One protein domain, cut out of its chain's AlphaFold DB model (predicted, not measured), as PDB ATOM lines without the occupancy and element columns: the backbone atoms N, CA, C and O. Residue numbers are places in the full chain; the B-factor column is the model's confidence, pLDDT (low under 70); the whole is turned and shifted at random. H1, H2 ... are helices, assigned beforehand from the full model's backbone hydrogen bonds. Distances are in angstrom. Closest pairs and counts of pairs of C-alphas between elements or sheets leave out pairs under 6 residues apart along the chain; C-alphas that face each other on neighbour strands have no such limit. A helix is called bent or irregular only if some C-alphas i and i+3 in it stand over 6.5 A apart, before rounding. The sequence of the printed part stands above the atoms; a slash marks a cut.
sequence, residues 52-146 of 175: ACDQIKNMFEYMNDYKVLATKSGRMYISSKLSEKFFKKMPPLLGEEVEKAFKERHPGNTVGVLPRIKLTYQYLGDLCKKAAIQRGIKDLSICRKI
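This is residues 52 to 146 of the 175 residues of an uncharacterized protein of Dendrobium catenatum (UniProt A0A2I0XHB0). A compact body of three shorter helices, H1, H2 and H3, is gathered round the first part of one long helix, H4, whose second part sticks out as an arm with residues 138 to 146 at its tip. In the body H1 and H2 run nearly along the line of H4, and H3 crosses H4 steeply. The printed part has 95 residues with four named helices, H1, H2, H3 and H4 in that order, and no named strand; the class is all helix. The whole is loose, with a radius of gyration of the C-alphas of 16.4 A, and spans 57 by 28 by 18 A, the arm making the length.

H1, residues 56 to 72, has a kink of 29 degrees near residue 63. H2, residues 80 to 88, is close to H1 but not clearly touching, at a shallow tilt of 15 degrees, opposite ways; the closest C-alphas are those of Tyr 66 and Phe 86, 7.8 A apart. H3, residues 92 to 105, touches H2 with residues 95 to 99 alone, at a steep tilt of 47 degrees, and the closest C-alphas, of Phe 87 and Gly 95, are 4.8 A apart. H1 and H3 are only just apart, their closest C-alphas at 8.1 A. H4, residues 113 to 137, is the hub and touches the three others. With residues 113 to 117 alone it touches residues 63 to 70 of H1, at a shallow tilt of 14 degrees, opposite ways; the closest C-alphas, of Met 63 and Ile 117, are 6.3 A apart. With residues 113 to 116 alone it touches H2, at a shallow tilt of 23 degrees, the same way; the closest C-alphas, of Ser 83 and Val 113, are 5.1 A apart. Residues 116 to 123 of H4 touch residues 98 to 102 of H3 at a steep tilt of 69.5 degrees, only just short of about perpendicular; the closest C-alphas, of Val 98 and Thr 120, are 6.6 A apart. The helix packing is part aligned, part crossed: 2 of the 4 touching pairs are at a shallow tilt. Every O i to N i+4 pair is within hydrogen-bond range in H4, against 11 of 13 in H1, 3 of 5 in H2 and 8 of 10 in H3.

H1 begins at C-alpha 56 (118.233, 132.062, 111.546) and measures 24.4 A from first to last C-alpha; it is irregular, with C-alphas 57 and 60 7.7 A apart. H2 measures 12.8 A. H3 measures 20.0 A and is neither bent nor irregular, but only just: C-alphas 93 and 96 are 6.3 A apart. H4 measures 36.3 A, from C-alpha 113 (120.505, 149.452, 104.922) to C-alpha 137 (104.467, 117.521, 98.690).

The two C-alphas farthest apart, of Gly 74 and Lys 145, are 57.5 A apart. Residues 125 to 146, of which 125 to 137 belong to H4, stand free; the body without them has 73 residues and spans 29 by 27 by 18 A. The printed part has no cut. The link from H2 to H3 is tight, those from H1 to H2 and from H3 to H4 are short. The mean pLDDT of the printed part is 89.1, and no printed residue is under 70.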
ATOM      1  N   ALA A  52     125.773 140.633 115.766       93.50
ATOM      2  CA  ALA A  52     125.886 139.529 114.820       93.50
ATOM      3  C   ALA A  52     124.702 138.579 115.010       93.50
ATOM      4  O   ALA A  52     124.124 138.511 116.095       93.50
ATOM      5  N   CYS A  53     124.314 137.878 113.948       92.81
ATOM      6  CA  CYS A  53     123.226 136.915 113.979       92.81
ATOM      7  C   CYS A  53     123.769 135.519 113.678       92.81
ATOM      8  O   CYS A  53     124.056 135.199 112.527       92.81
ATOM      9  N   ASP A  54     123.870 134.683 114.710       89.12
ATOM     10  CA  ASP A  54     124.372 133.311 114.561       89.12
ATOM     11  C   ASP A  54     123.277 132.338 114.099       89.12
ATOM     12  O   ASP A  54     123.538 131.357 113.406       89.12
ATOM     13  N   GLN A  55     122.027 132.598 114.492       89.12
ATOM     14  CA  GLN A  55     120.895 131.692 114.304       89.12
ATOM     15  C   GLN A  55     119.809 132.336 113.444       89.12
ATOM     16  O   GLN A  55     119.325 133.422 113.750       89.12
ATOM     17  N   ILE A  56     119.319 131.603 112.437       88.06
ATOM     18  CA  ILE A  56     118.233 132.062 111.546       88.06
ATOM     19  C   ILE A  56     116.953 132.405 112.332       88.06
ATOM     20  O   ILE A  56     116.187 133.273 111.923       88.06
ATOM     21  N   LYS A  57     116.727 131.768 113.490       90.38
ATOM     22  CA  LYS A  57     115.572 132.046 114.361       90.38
ATOM     23  C   LYS A  57     115.512 133.509 114.815       90.38
ATOM     24  O   LYS A  57     114.427 134.076 114.858       90.38
ATOM     25  N   ASN A  58     116.668 134.127 115.058       92.81
ATOM     26  CA  ASN A  58     116.771 135.485 115.596       92.81
ATOM     27  C   ASN A  58     116.915 136.529 114.477       92.81
ATOM     28  O   ASN A  58     117.287 137.673 114.720       92.81
ATOM     29  N   MET A  59     116.639 136.151 113.225       93.12
ATOM     30  CA  MET A  59     116.853 137.017 112.066       93.12
ATOM     31  C   MET A  59     115.973 138.272 112.099       93.12
ATOM     32  O   MET A  59     116.414 139.348 111.710       93.12
ATOM     33  N   PHE A  60     114.733 138.158 112.580       93.00
ATOM     34  CA  PHE A  60     113.829 139.306 112.694       93.00
ATOM     35  C   PHE A  60     114.276 140.304 113.763       93.00
ATOM     36  O   PHE A  60     114.226 141.509 113.521       93.00
ATOM     37  N   GLU A  61     114.742 139.806 114.908       94.69
ATOM     38  CA  GLU A  61     115.327 140.622 115.978       94.69
ATOM     39  C   GLU A  61     116.583 141.321 115.465       94.69
ATOM     40  O   GLU A  61     116.646 142.546 115.476       94.69
ATOM     41  N   TYR A  62     117.497 140.564 114.851       95.94
ATOM     42  CA  TYR A  62     118.694 141.106 114.218       95.94
ATOM     43  C   TYR A  62     118.374 142.220 113.214       95.94
ATOM     44  O   TYR A  62     118.982 143.282 113.266       95.94
ATOM     45  N   MET A  63     117.419 142.015 112.301       95.19
ATOM     46  CA  MET A  63     117.053 143.033 111.310       95.19
ATOM     47  C   MET A  63     116.485 144.300 111.959       95.19
ATOM     48  O   MET A  63     116.793 145.406 111.507       95.19
ATOM     49  N   ASN A  64     115.671 144.158 113.005       95.12
ATOM     50  CA  ASN A  64     115.116 145.292 113.739       95.12
ATOM     51  C   ASN A  64     116.197 146.043 114.521       95.12
ATOM     52  O   ASN A  64     116.290 147.264 114.396       95.12
ATOM     53  N   ASP A  65     117.058 145.332 115.242       95.75
ATOM     54  CA  ASP A  65     118.161 145.927 115.998       95.75
ATOM     55  C   ASP A  65     119.151 146.612 115.062       95.75
ATOM     56  O   ASP A  65     119.544 147.758 115.286       95.75
ATOM     57  N   TYR A  66     119.482 145.966 113.943       95.44
ATOM     58  CA  TYR A  66     120.349 146.538 112.923       95.44
ATOM     59  C   TYR A  66     119.739 147.813 112.338       95.44
ATOM     60  O   TYR A  66     120.437 148.813 112.176       95.44
ATOM     61  N   LYS A  67     118.429 147.813 112.050       93.88
ATOM     62  CA  LYS A  67     117.702 149.004 111.594       93.88
ATOM     63  C   LYS A  67     117.801 150.131 112.618       93.88
ATOM     64  O   LYS A  67     118.172 151.244 112.249       93.88
ATOM     65  N   VAL A  68     117.480 149.856 113.880       93.31
ATOM     66  CA  VAL A  68     117.474 150.861 114.949       93.31
ATOM     67  C   VAL A  68     118.879 151.415 115.164       93.31
ATOM     68  O   VAL A  68     119.063 152.629 115.102       93.31
ATOM     69  N   LEU A  69     119.894 150.566 115.318       94.00
ATOM     70  CA  LEU A  69     121.276 151.006 115.517       94.00
ATOM     71  C   LEU A  69     121.818 151.767 114.301       94.00
ATOM     72  O   LEU A  69     122.472 152.799 114.462       94.00
ATOM     73  N   ALA A  70     121.494 151.334 113.077       91.94
ATOM     74  CA  ALA A  70     121.890 152.049 111.866       91.94
ATOM     75  C   ALA A  70     121.243 153.441 111.798       91.94
ATOM     76  O   ALA A  70     121.930 154.406 111.459       91.94
ATOM     77  N   THR A  71     119.960 153.564 112.166       89.31
ATOM     78  CA  THR A  71     119.261 154.860 112.251       89.31
ATOM     79  C   THR A  71     119.858 155.763 113.320       89.31
ATOM     80  O   THR A  71     120.209 156.898 113.013       89.31
ATOM     81  N   LYS A  72     120.078 155.240 114.531       88.88
ATOM     82  CA  LYS A  72     120.668 155.985 115.647       88.88
ATOM     83  C   LYS A  72     122.081 156.461 115.350       88.88
ATOM     84  O   LYS A  72     122.433 157.559 115.744       88.88
ATOM     85  N   SER A  73     122.875 155.674 114.624       88.50
ATOM     86  CA  SER A  73     124.239 156.066 114.254       88.50
ATOM     87  C   SER A  73     124.306 157.228 113.254       88.50
ATOM     88  O   SER A  73     125.384 157.774 113.050       88.50
ATOM     89  N   GLY A  74     123.209 157.553 112.554       82.38
ATOM     90  CA  GLY A  74     123.179 158.558 111.481       82.38
ATOM     91  C   GLY A  74     123.947 158.171 110.205       82.38
ATOM     92  O   GLY A  74     123.870 158.863 109.196       82.38
ATOM     93  N   ARG A  75     124.661 157.037 110.196       82.38
ATOM     94  CA  ARG A  75     125.607 156.659 109.127       82.38
ATOM     95  C   ARG A  75     125.024 155.733 108.062       82.38
ATOM     96  O   ARG A  75     125.757 155.306 107.169       82.38
ATOM     97  N   MET A  76     123.727 155.416 108.120       83.06
ATOM     98  CA  MET A  76     123.127 154.395 107.242       83.06
ATOM     99  C   MET A  76     123.175 154.747 105.745       83.06
ATOM    100  O   MET A  76     123.161 153.834 104.919       83.06
ATOM    101  N   TYR A  77     123.195 156.042 105.409       79.31
ATOM    102  CA  TYR A  77     123.189 156.551 104.029       79.31
ATOM    103  C   TYR A  77     124.523 157.175 103.605       79.31
ATOM    104  O   TYR A  77     124.655 157.617 102.472       79.31
ATOM    105  N   ILE A  78     125.508 157.225 104.507       78.94
ATOM    106  CA  ILE A  78     126.777 157.923 104.258       78.94
ATOM    107  C   ILE A  78     127.791 156.984 103.597       78.94
ATOM    108  O   ILE A  78     128.533 157.393 102.712       78.94
ATOM    109  N   SER A  79     127.838 155.715 104.019       77.56
ATOM    110  CA  SER A  79     128.852 154.761 103.547       77.56
ATOM    111  C   SER A  79     128.260 153.413 103.137       77.56
ATOM    112  O   SER A  79     127.308 152.915 103.745       77.56
ATOM    113  N   SER A  80     128.881 152.766 102.142       86.19
ATOM    114  CA  SER A  80     128.541 151.390 101.744       86.19
ATOM    115  C   SER A  80     128.926 150.363 102.815       86.19
ATOM    116  O   SER A  80     128.325 149.294 102.895       86.19
ATOM    117  N   LYS A  81     129.866 150.705 103.706       88.62
ATOM    118  CA  LYS A  81     130.426 149.807 104.729       88.62
ATOM    119  C   LYS A  81     129.357 149.153 105.603       88.62
ATOM    120  O   LYS A  81     129.412 147.948 105.831       88.62
ATOM    121  N   LEU A  82     128.389 149.925 106.102       89.62
ATOM    122  CA  LEU A  82     127.282 149.370 106.893       89.62
ATOM    123  C   LEU A  82     126.413 148.449 106.035       89.62
ATOM    124  O   LEU A  82     126.097 147.327 106.412       89.62
ATOM    125  N   SER A  83     126.112 148.892 104.823       90.56
ATOM    126  CA  SER A  83     125.281 148.154 103.882       90.56
ATOM    127  C   SER A  83     125.872 146.782 103.505       90.56
ATOM    128  O   SER A  83     125.137 145.806 103.407       90.56
ATOM    129  N   GLU A  84     127.192 146.680 103.350       90.62
ATOM    130  CA  GLU A  84     127.901 145.413 103.111       90.62
ATOM    131  C   GLU A  84     128.021 144.559 104.380       90.62
ATOM    132  O   GLU A  84     127.840 143.341 104.346       90.62
ATOM    133  N   LYS A  85     128.304 145.190 105.529       92.56
ATOM    134  CA  LYS A  85     128.401 144.497 106.822       92.56
ATOM    135  C   LYS A  85     127.093 143.810 107.212       92.56
ATOM    136  O   LYS A  85     127.152 142.795 107.895       92.56
ATOM    137  N   PHE A  86     125.944 144.347 106.798       94.56
ATOM    138  CA  PHE A  86     124.634 143.763 107.082       94.56
ATOM    139  C   PHE A  86     124.535 142.291 106.654       94.56
ATOM    140  O   PHE A  86     124.083 141.472 107.451       94.56
ATOM    141  N   PHE A  87     125.001 141.943 105.449       94.19
ATOM    142  CA  PHE A  87     124.972 140.559 104.958       94.19
ATOM    143  C   PHE A  87     126.038 139.687 105.621       94.19
ATOM    144  O   PHE A  87     125.753 138.563 106.016       94.19
ATOM    145  N   LYS A  88     127.243 140.228 105.838       93.50
ATOM    146  CA  LYS A  88     128.349 139.507 106.502       93.50
ATOM    147  C   LYS A  88     128.042 139.110 107.950       93.50
ATOM    148  O   LYS A  88     128.644 138.177 108.463       93.50
ATOM    149  N   LYS A  89     127.152 139.848 108.613       94.62
ATOM    150  CA  LYS A  89     126.713 139.609 109.997       94.62
ATOM    151  C   LYS A  89     125.513 138.659 110.100       94.62
ATOM    152  O   LYS A  89     125.093 138.360 111.214       94.62
ATOM    153  N   MET A  90     124.951 138.214 108.976       94.25
ATOM    154  CA  MET A  90     123.946 137.149 108.943       94.25
ATOM    155  C   MET A  90     124.602 135.765 109.045       94.25
ATOM    156  O   MET A  90     125.792 135.637 108.751       94.25
ATOM    157  N   PRO A  91     123.831 134.706 109.354       93.44
ATOM    158  CA  PRO A  91     124.309 133.340 109.247       93.44
ATOM    159  C   PRO A  91     124.826 133.071 107.825       93.44
ATOM    160  O   PRO A  91     124.131 133.414 106.861       93.44
ATOM    161  N   PRO A  92     125.997 132.429 107.667       88.25
ATOM    162  CA  PRO A  92     126.720 132.363 106.393       88.25
ATOM    163  C   PRO A  92     125.912 131.710 105.263       88.25
ATOM    164  O   PRO A  92     125.943 132.188 104.134       88.25
ATOM    165  N   LEU A  93     125.103 130.691 105.583       86.00
ATOM    166  CA  LEU A  93     124.221 130.032 104.611       86.00
ATOM    167  C   LEU A  93     123.196 130.987 103.984       86.00
ATOM    168  O   LEU A  93     122.861 130.849 102.815       86.00
ATOM    169  N   LEU A  94     122.683 131.943 104.761       90.81
ATOM    170  CA  LEU A  94     121.655 132.873 104.301       90.81
ATOM    171  C   LEU A  94     122.271 134.165 103.756       90.81
ATOM    172  O   LEU A  94     121.804 134.687 102.747       90.81
ATOM    173  N   GLY A  95     123.306 134.685 104.420       91.88
ATOM    174  CA  GLY A  95     123.920 135.969 104.086       91.88
ATOM    175  C   GLY A  95     124.416 136.023 102.643       91.88
ATOM    176  O   GLY A  95     124.090 136.967 101.925       91.88
ATOM    177  N   GLU A  96     125.126 134.984 102.192       92.38
ATOM    178  CA  GLU A  96     125.654 134.921 100.824       92.38
ATOM    179  C   GLU A  96     124.552 134.821  99.762       92.38
ATOM    180  O   GLU A  96     124.638 135.464  98.714       92.38
ATOM    181  N   GLU A  97     123.507 134.028 100.016       92.94
ATOM    182  CA  GLU A  97     122.375 133.891  99.095       92.94
ATOM    183  C   GLU A  97     121.594 135.200  98.964       92.94
ATOM    184  O   GLU A  97     121.288 135.641  97.854       92.94
ATOM    185  N   VAL A  98     121.298 135.849 100.093       94.31
ATOM    186  CA  VAL A  98     120.555 137.113 100.109       94.31
ATOM    187  C   VAL A  98     121.382 138.232  99.479       94.31
ATOM    188  O   VAL A  98     120.828 139.056  98.752       94.31
ATOM    189  N   GLU A  99     122.699 138.263  99.698       93.69
ATOM    190  CA  GLU A  99     123.580 139.243  99.061       93.69
ATOM    191  C   GLU A  99     123.572 139.099  97.532       93.69
ATOM    192  O   GLU A  99     123.461 140.102  96.819       93.69
ATOM    193  N   LYS A 100     123.636 137.863  97.020       93.38
ATOM    194  CA  LYS A 100     123.525 137.581  95.580       93.38
ATOM    195  C   LYS A 100     122.169 138.029  95.037       93.38
ATOM    196  O   LYS A 100     122.126 138.831  94.105       93.38
ATOM    197  N   ALA A 101     121.077 137.627  95.690       93.25
ATOM    198  CA  ALA A 101     119.722 138.026  95.307       93.25
ATOM    199  C   ALA A 101     119.522 139.554  95.337       93.25
ATOM    200  O   ALA A 101     118.802 140.113  94.506       93.25
ATOM    201  N   PHE A 102     120.172 140.256  96.273       94.12
ATOM    202  CA  PHE A 102     120.131 141.717  96.342       94.12
ATOM    203  C   PHE A 102     120.842 142.363  95.157       94.12
ATOM    204  O   PHE A 102     120.281 143.267  94.536       94.12
ATOM    205  N   LYS A 103     122.051 141.895  94.826       92.62
ATOM    206  CA  LYS A 103     122.830 142.412  93.691       92.62
ATOM    207  C   LYS A 103     122.116 142.189  92.359       92.62
ATOM    208  O   LYS A 103     122.143 143.075  91.513       92.62
ATOM    209  N   GLU A 104     121.441 141.052  92.200       93.62
ATOM    210  CA  GLU A 104     120.650 140.741  91.006       93.62
ATOM    211  C   GLU A 104     119.413 141.638  90.870       93.62
ATOM    212  O   GLU A 104     119.131 142.151  89.789       93.62
ATOM    213  N   ARG A 105     118.668 141.857  91.962       91.56
ATOM    214  CA  ARG A 105     117.419 142.636  91.922       91.56
ATOM    215  C   ARG A 105     117.650 144.149  91.885       91.56
ATOM    216  O   ARG A 105     116.807 144.880  91.369       91.56
ATOM    217  N   HIS A 106     118.758 144.624  92.448       89.69
ATOM    218  CA  HIS A 106     119.072 146.049  92.569       89.69
ATOM    219  C   HIS A 106     120.494 146.363  92.075       89.69
ATOM    220  O   HIS A 106     121.358 146.735  92.880       89.69
ATOM    221  N   PRO A 107     120.753 146.254  90.757       87.06
ATOM    222  CA  PRO A 107     122.045 146.624  90.195       87.06
ATOM    223  C   PRO A 107     122.325 148.117  90.442       87.06
ATOM    224  O   PRO A 107     121.458 148.966  90.252       87.06
ATOM    225  N   GLY A 108     123.538 148.436  90.903       83.06
ATOM    226  CA  GLY A 108     123.984 149.813  91.160       83.06
ATOM    227  C   GLY A 108     123.666 150.378  92.551       83.06
ATOM    228  O   GLY A 108     124.192 151.432  92.902       83.06
ATOM    229  N   ASN A 109     122.879 149.689  93.388       84.88
ATOM    230  CA  ASN A 109     122.617 150.155  94.753       84.88
ATOM    231  C   ASN A 109     123.749 149.770  95.728       84.88
ATOM    232  O   ASN A 109     123.749 148.699  96.347       84.88
ATOM    233  N   THR A 110     124.699 150.681  95.922       81.62
ATOM    234  CA  THR A 110     125.825 150.507  96.854       81.62
ATOM    235  C   THR A 110     125.486 150.901  98.294       81.62
ATOM    236  O   THR A 110     126.018 150.300  99.227       81.62
ATOM    237  N   VAL A 111     124.558 151.841  98.503       84.38
ATOM    238  CA  VAL A 111     124.277 152.436  99.818       84.38
ATOM    239  C   VAL A 111     122.798 152.328 100.177       84.38
ATOM    240  O   VAL A 111     121.920 152.789  99.457       84.38
ATOM    241  N   GLY A 112     122.513 151.738 101.338       86.50
ATOM    242  CA  GLY A 112     121.178 151.726 101.924       86.50
ATOM    243  C   GLY A 112     120.902 150.452 102.708       86.50
ATOM    244  O   GLY A 112     120.712 149.377 102.138       86.50
ATOM    245  N   VAL A 113     120.804 150.577 104.027       91.38
ATOM    246  CA  VAL A 113     120.505 149.452 104.922       91.38
ATOM    247  C   VAL A 113     119.035 149.019 104.815       91.38
ATOM    248  O   VAL A 113     118.740 147.829 104.724       91.38
ATOM    249  N   LEU A 114     118.095 149.969 104.758       91.88
ATOM    250  CA  LEU A 114     116.657 149.662 104.752       91.88
ATOM    251  C   LEU A 114     116.190 148.841 103.536       91.88
ATOM    252  O   LEU A 114     115.435 147.889 103.742       91.88
ATOM    253  N   PRO A 115     116.626 149.126 102.289       92.44
ATOM    254  CA  PRO A 115     116.291 148.279 101.145       92.44
ATOM    255  C   PRO A 115     116.778 146.837 101.314       92.44
ATOM    256  O   PRO A 115     116.064 145.902 100.953       92.44
ATOM    257  N   ARG A 116     117.963 146.645 101.908       93.19
ATOM    258  CA  ARG A 116     118.540 145.319 102.169       93.19
ATOM    259  C   ARG A 116     117.712 144.556 103.193       93.19
ATOM    260  O   ARG A 116     117.348 143.407 102.952       93.19
ATOM    261  N   ILE A 117     117.324 145.220 104.279       94.62
ATOM    262  CA  ILE A 117     116.410 144.657 105.279       94.62
ATOM    263  C   ILE A 117     115.079 144.272 104.626       94.62
ATOM    264  O   ILE A 117     114.650 143.127 104.744       94.62
ATOM    265  N   LYS A 118     114.454 145.181 103.866       94.69
ATOM    266  CA  LYS A 118     113.178 144.922 103.179       94.69
ATOM    267  C   LYS A 118     113.261 143.711 102.249       94.69
ATOM    268  O   LYS A 118     112.353 142.881 102.262       94.69
ATOM    269  N   LEU A 119     114.332 143.595 101.462       94.62
ATOM    270  CA  LEU A 119     114.529 142.431 100.602       94.62
ATOM    271  C   LEU A 119     114.667 141.152 101.428       94.62
ATOM    272  O   LEU A 119     114.051 140.149 101.090       94.62
ATOM    273  N   THR A 120     115.430 141.195 102.518       94.62
ATOM    274  CA  THR A 120     115.644 140.033 103.392       94.62
ATOM    275  C   THR A 120     114.319 139.531 103.975       94.62
ATOM    276  O   THR A 120     114.052 138.332 103.935       94.62
ATOM    277  N   TYR A 121     113.433 140.435 104.414       94.75
ATOM    278  CA  TYR A 121     112.068 140.083 104.831       94.75
ATOM    279  C   TYR A 121     111.287 139.352 103.731       94.75
ATOM    280  O   TYR A 121     110.655 138.329 103.993       94.75
ATOM    281  N   GLN A 122     111.330 139.861 102.497       94.56
ATOM    282  CA  GLN A 122     110.649 139.233 101.360       94.56
ATOM    283  C   GLN A 122     111.244 137.858 101.037       94.56
ATOM    284  O   GLN A 122     110.499 136.898 100.851       94.56
ATOM    285  N   TYR A 123     112.573 137.752 101.038       94.44
ATOM    286  CA  TYR A 123     113.299 136.516 100.764       94.44
ATOM    287  C   TYR A 123     112.954 135.417 101.775       94.44
ATOM    288  O   TYR A 123     112.605 134.301 101.389       94.44
ATOM    289  N   LEU A 124     112.960 135.746 103.070       92.94
ATOM    290  CA  LEU A 124     112.542 134.829 104.134       92.94
ATOM    291  C   LEU A 124     111.073 134.419 103.986       92.94
ATOM    292  O   LEU A 124     110.741 133.246 104.152       92.94
ATOM    293  N   GLY A 125     110.196 135.358 103.622       93.25
ATOM    294  CA  GLY A 125     108.795 135.062 103.330       93.25
ATOM    295  C   GLY A 125     108.633 134.045 102.197       93.25
ATOM    296  O   GLY A 125     107.849 133.102 102.315       93.25
ATOM    297  N   ASP A 126     109.405 134.184 101.121       94.19
ATOM    298  CA  ASP A 126     109.367 133.257  99.989       94.19
ATOM    299  C   ASP A 126     109.988 131.891 100.321       94.19
ATOM    300  O   ASP A 126     109.462 130.861  99.891       94.19
ATOM    301  N   LEU A 127     111.037 131.845 101.149       92.00
ATOM    302  CA  LEU A 127     111.567 130.590 101.695       92.00
ATOM    303  C   LEU A 127     110.526 129.854 102.544       92.00
ATOM    304  O   LEU A 127     110.338 128.648 102.379       92.00
ATOM    305  N   CYS A 128     109.793 130.567 103.399       92.62
ATOM    306  CA  CYS A 128     108.715 129.985 104.198       92.62
ATOM    307  C   CYS A 128     107.593 129.408 103.320       92.62
ATOM    308  O   CYS A 128     107.114 128.304 103.594       92.62
ATOM    309  N   LYS A 129     107.215 130.090 102.229       94.50
ATOM    310  CA  LYS A 129     106.250 129.562 101.245       94.50
ATOM    311  C   LYS A 129     106.771 128.292 100.569       94.50
ATOM    312  O   LYS A 129     106.049 127.299 100.512       94.50
ATOM    313  N   LYS A 130     108.028 128.286 100.106       93.00
ATOM    314  CA  LYS A 130     108.670 127.096  99.513       93.00
ATOM    315  C   LYS A 130     108.697 125.926 100.499       93.00
ATOM    316  O   LYS A 130     108.355 124.808 100.124       93.00
ATOM    317  N   ALA A 131     109.022 126.182 101.764       90.81
ATOM    318  CA  ALA A 131     109.019 125.164 102.811       90.81
ATOM    319  C   ALA A 131     107.609 124.614 103.090       90.81
ATOM    320  O   ALA A 131     107.446 123.415 103.307       90.81
ATOM    321  N   ALA A 132     106.571 125.459 103.064       91.06
ATOM    322  CA  ALA A 132     105.183 125.011 103.189       91.06
ATOM    323  C   ALA A 132     104.772 124.104 102.016       91.06
ATOM    324  O   ALA A 132     104.204 123.035 102.241       91.06
ATOM    325  N   ILE A 133     105.144 124.473 100.784       88.19
ATOM    326  CA  ILE A 133     104.921 123.650  99.585       88.19
ATOM    327  C   ILE A 133     105.645 122.302  99.710       88.19
ATOM    328  O   ILE A 133     105.034 121.259  99.499       88.19
ATOM    329  N   GLN A 134     106.917 122.294 100.121       88.31
ATOM    330  CA  GLN A 134     107.685 121.059 100.323       88.31
ATOM    331  C   GLN A 134     107.057 120.138 101.376       88.31
ATOM    332  O   GLN A 134     106.992 118.928 101.169       88.31
ATOM    333  N   ARG A 135     106.542 120.691 102.484       85.81
ATOM    334  CA  ARG A 135     105.801 119.906 103.487       85.81
ATOM    335  C   ARG A 135     104.513 119.315 102.914       85.81
ATOM    336  O   ARG A 135     104.217 118.167 103.218       85.81
ATOM    337  N   GLY A 136     103.790 120.057 102.075       83.25
ATOM    338  CA  GLY A 136     102.594 119.560 101.389       83.25
ATOM    339  C   GLY A 136     102.892 118.454 100.369       83.25
ATOM    340  O   GLY A 136     102.129 117.503 100.251       83.25
ATOM    341  N   ILE A 137     104.032 118.531  99.673       81.00
ATOM    342  CA  ILE A 137     104.467 117.521  98.690       81.00
ATOM    343  C   ILE A 137     105.077 116.278  99.366       81.00
ATOM    344  O   ILE A 137     105.198 115.238  98.721       81.00
ATOM    345  N   LYS A 138     105.419 116.333 100.662       76.06
ATOM    346  CA  LYS A 138     106.043 115.222 101.409       76.06
ATOM    347  C   LYS A 138     105.257 113.907 101.333       76.06
ATOM    348  O   LYS A 138     105.863 112.844 101.394       76.06
ATOM    349  N   ASP A 139     103.938 113.973 101.173       74.50
ATOM    350  CA  ASP A 139     103.082 112.792 101.017       74.50
ATOM    351  C   ASP A 139     103.304 112.054  99.675       74.50
ATOM    352  O   ASP A 139     102.830 110.938  99.494       74.50
ATOM    353  N   LEU A 140     104.045 112.650  98.722       72.44
ATOM    354  CA  LEU A 140     104.485 112.091  97.426       72.44
ATOM    355  C   LEU A 140     103.367 111.467  96.563       72.44
ATOM    356  O   LEU A 140     103.624 110.914  95.490       72.44
ATOM    357  N   SER A 141     102.110 111.612  96.971       73.44
ATOM    358  CA  SER A 141     100.918 111.106  96.297       73.44
ATOM    359  C   SER A 141     100.750 111.733  94.910       73.44
ATOM    360  O   SER A 141     100.309 111.065  93.973       73.44
ATOM    361  N   ILE A 142     101.204 112.979  94.743       74.38
ATOM    362  CA  ILE A 142     101.312 113.661  93.445       74.38
ATOM    363  C   ILE A 142     102.456 113.076  92.602       74.38
ATOM    364  O   ILE A 142     102.275 112.844  91.407       74.38
ATOM    365  N   CYS A 143     103.609 112.765  93.207       74.31
ATOM    366  CA  CYS A 143     104.764 112.197  92.501       74.31
ATOM    367  C   CYS A 143     104.463 110.821  91.892       74.31
ATOM    368  O   CYS A 143     105.032 110.485  90.861       74.31
ATOM    369  N   ARG A 144     103.502 110.066  92.445       71.56
ATOM    370  CA  ARG A 144     103.016 108.805  91.854       71.56
ATOM    371  C   ARG A 144     102.425 108.974  90.445       71.56
ATOM    372  O   ARG A 144     102.397 108.011  89.685       71.56
ATOM    373  N   LYS A 145     101.929 110.167  90.100       75.50
ATOM    374  CA  LYS A 145     101.333 110.473  88.788       75.50
ATOM    375  C   LYS A 145     102.318 111.115  87.808       75.50
ATOM    376  O   LYS A 145     101.977 111.266  86.639       75.50
ATOM    377  N   ILE A 146     103.511 111.497  88.265       75.88
ATOM    378  CA  ILE A 146     104.539 112.121  87.428       75.88
ATOM    379  C   ILE A 146     105.504 111.016  86.980       75.88
ATOM    380  O   ILE A 146     106.239 110.485  87.815       75.88
TER     381      ILE A 146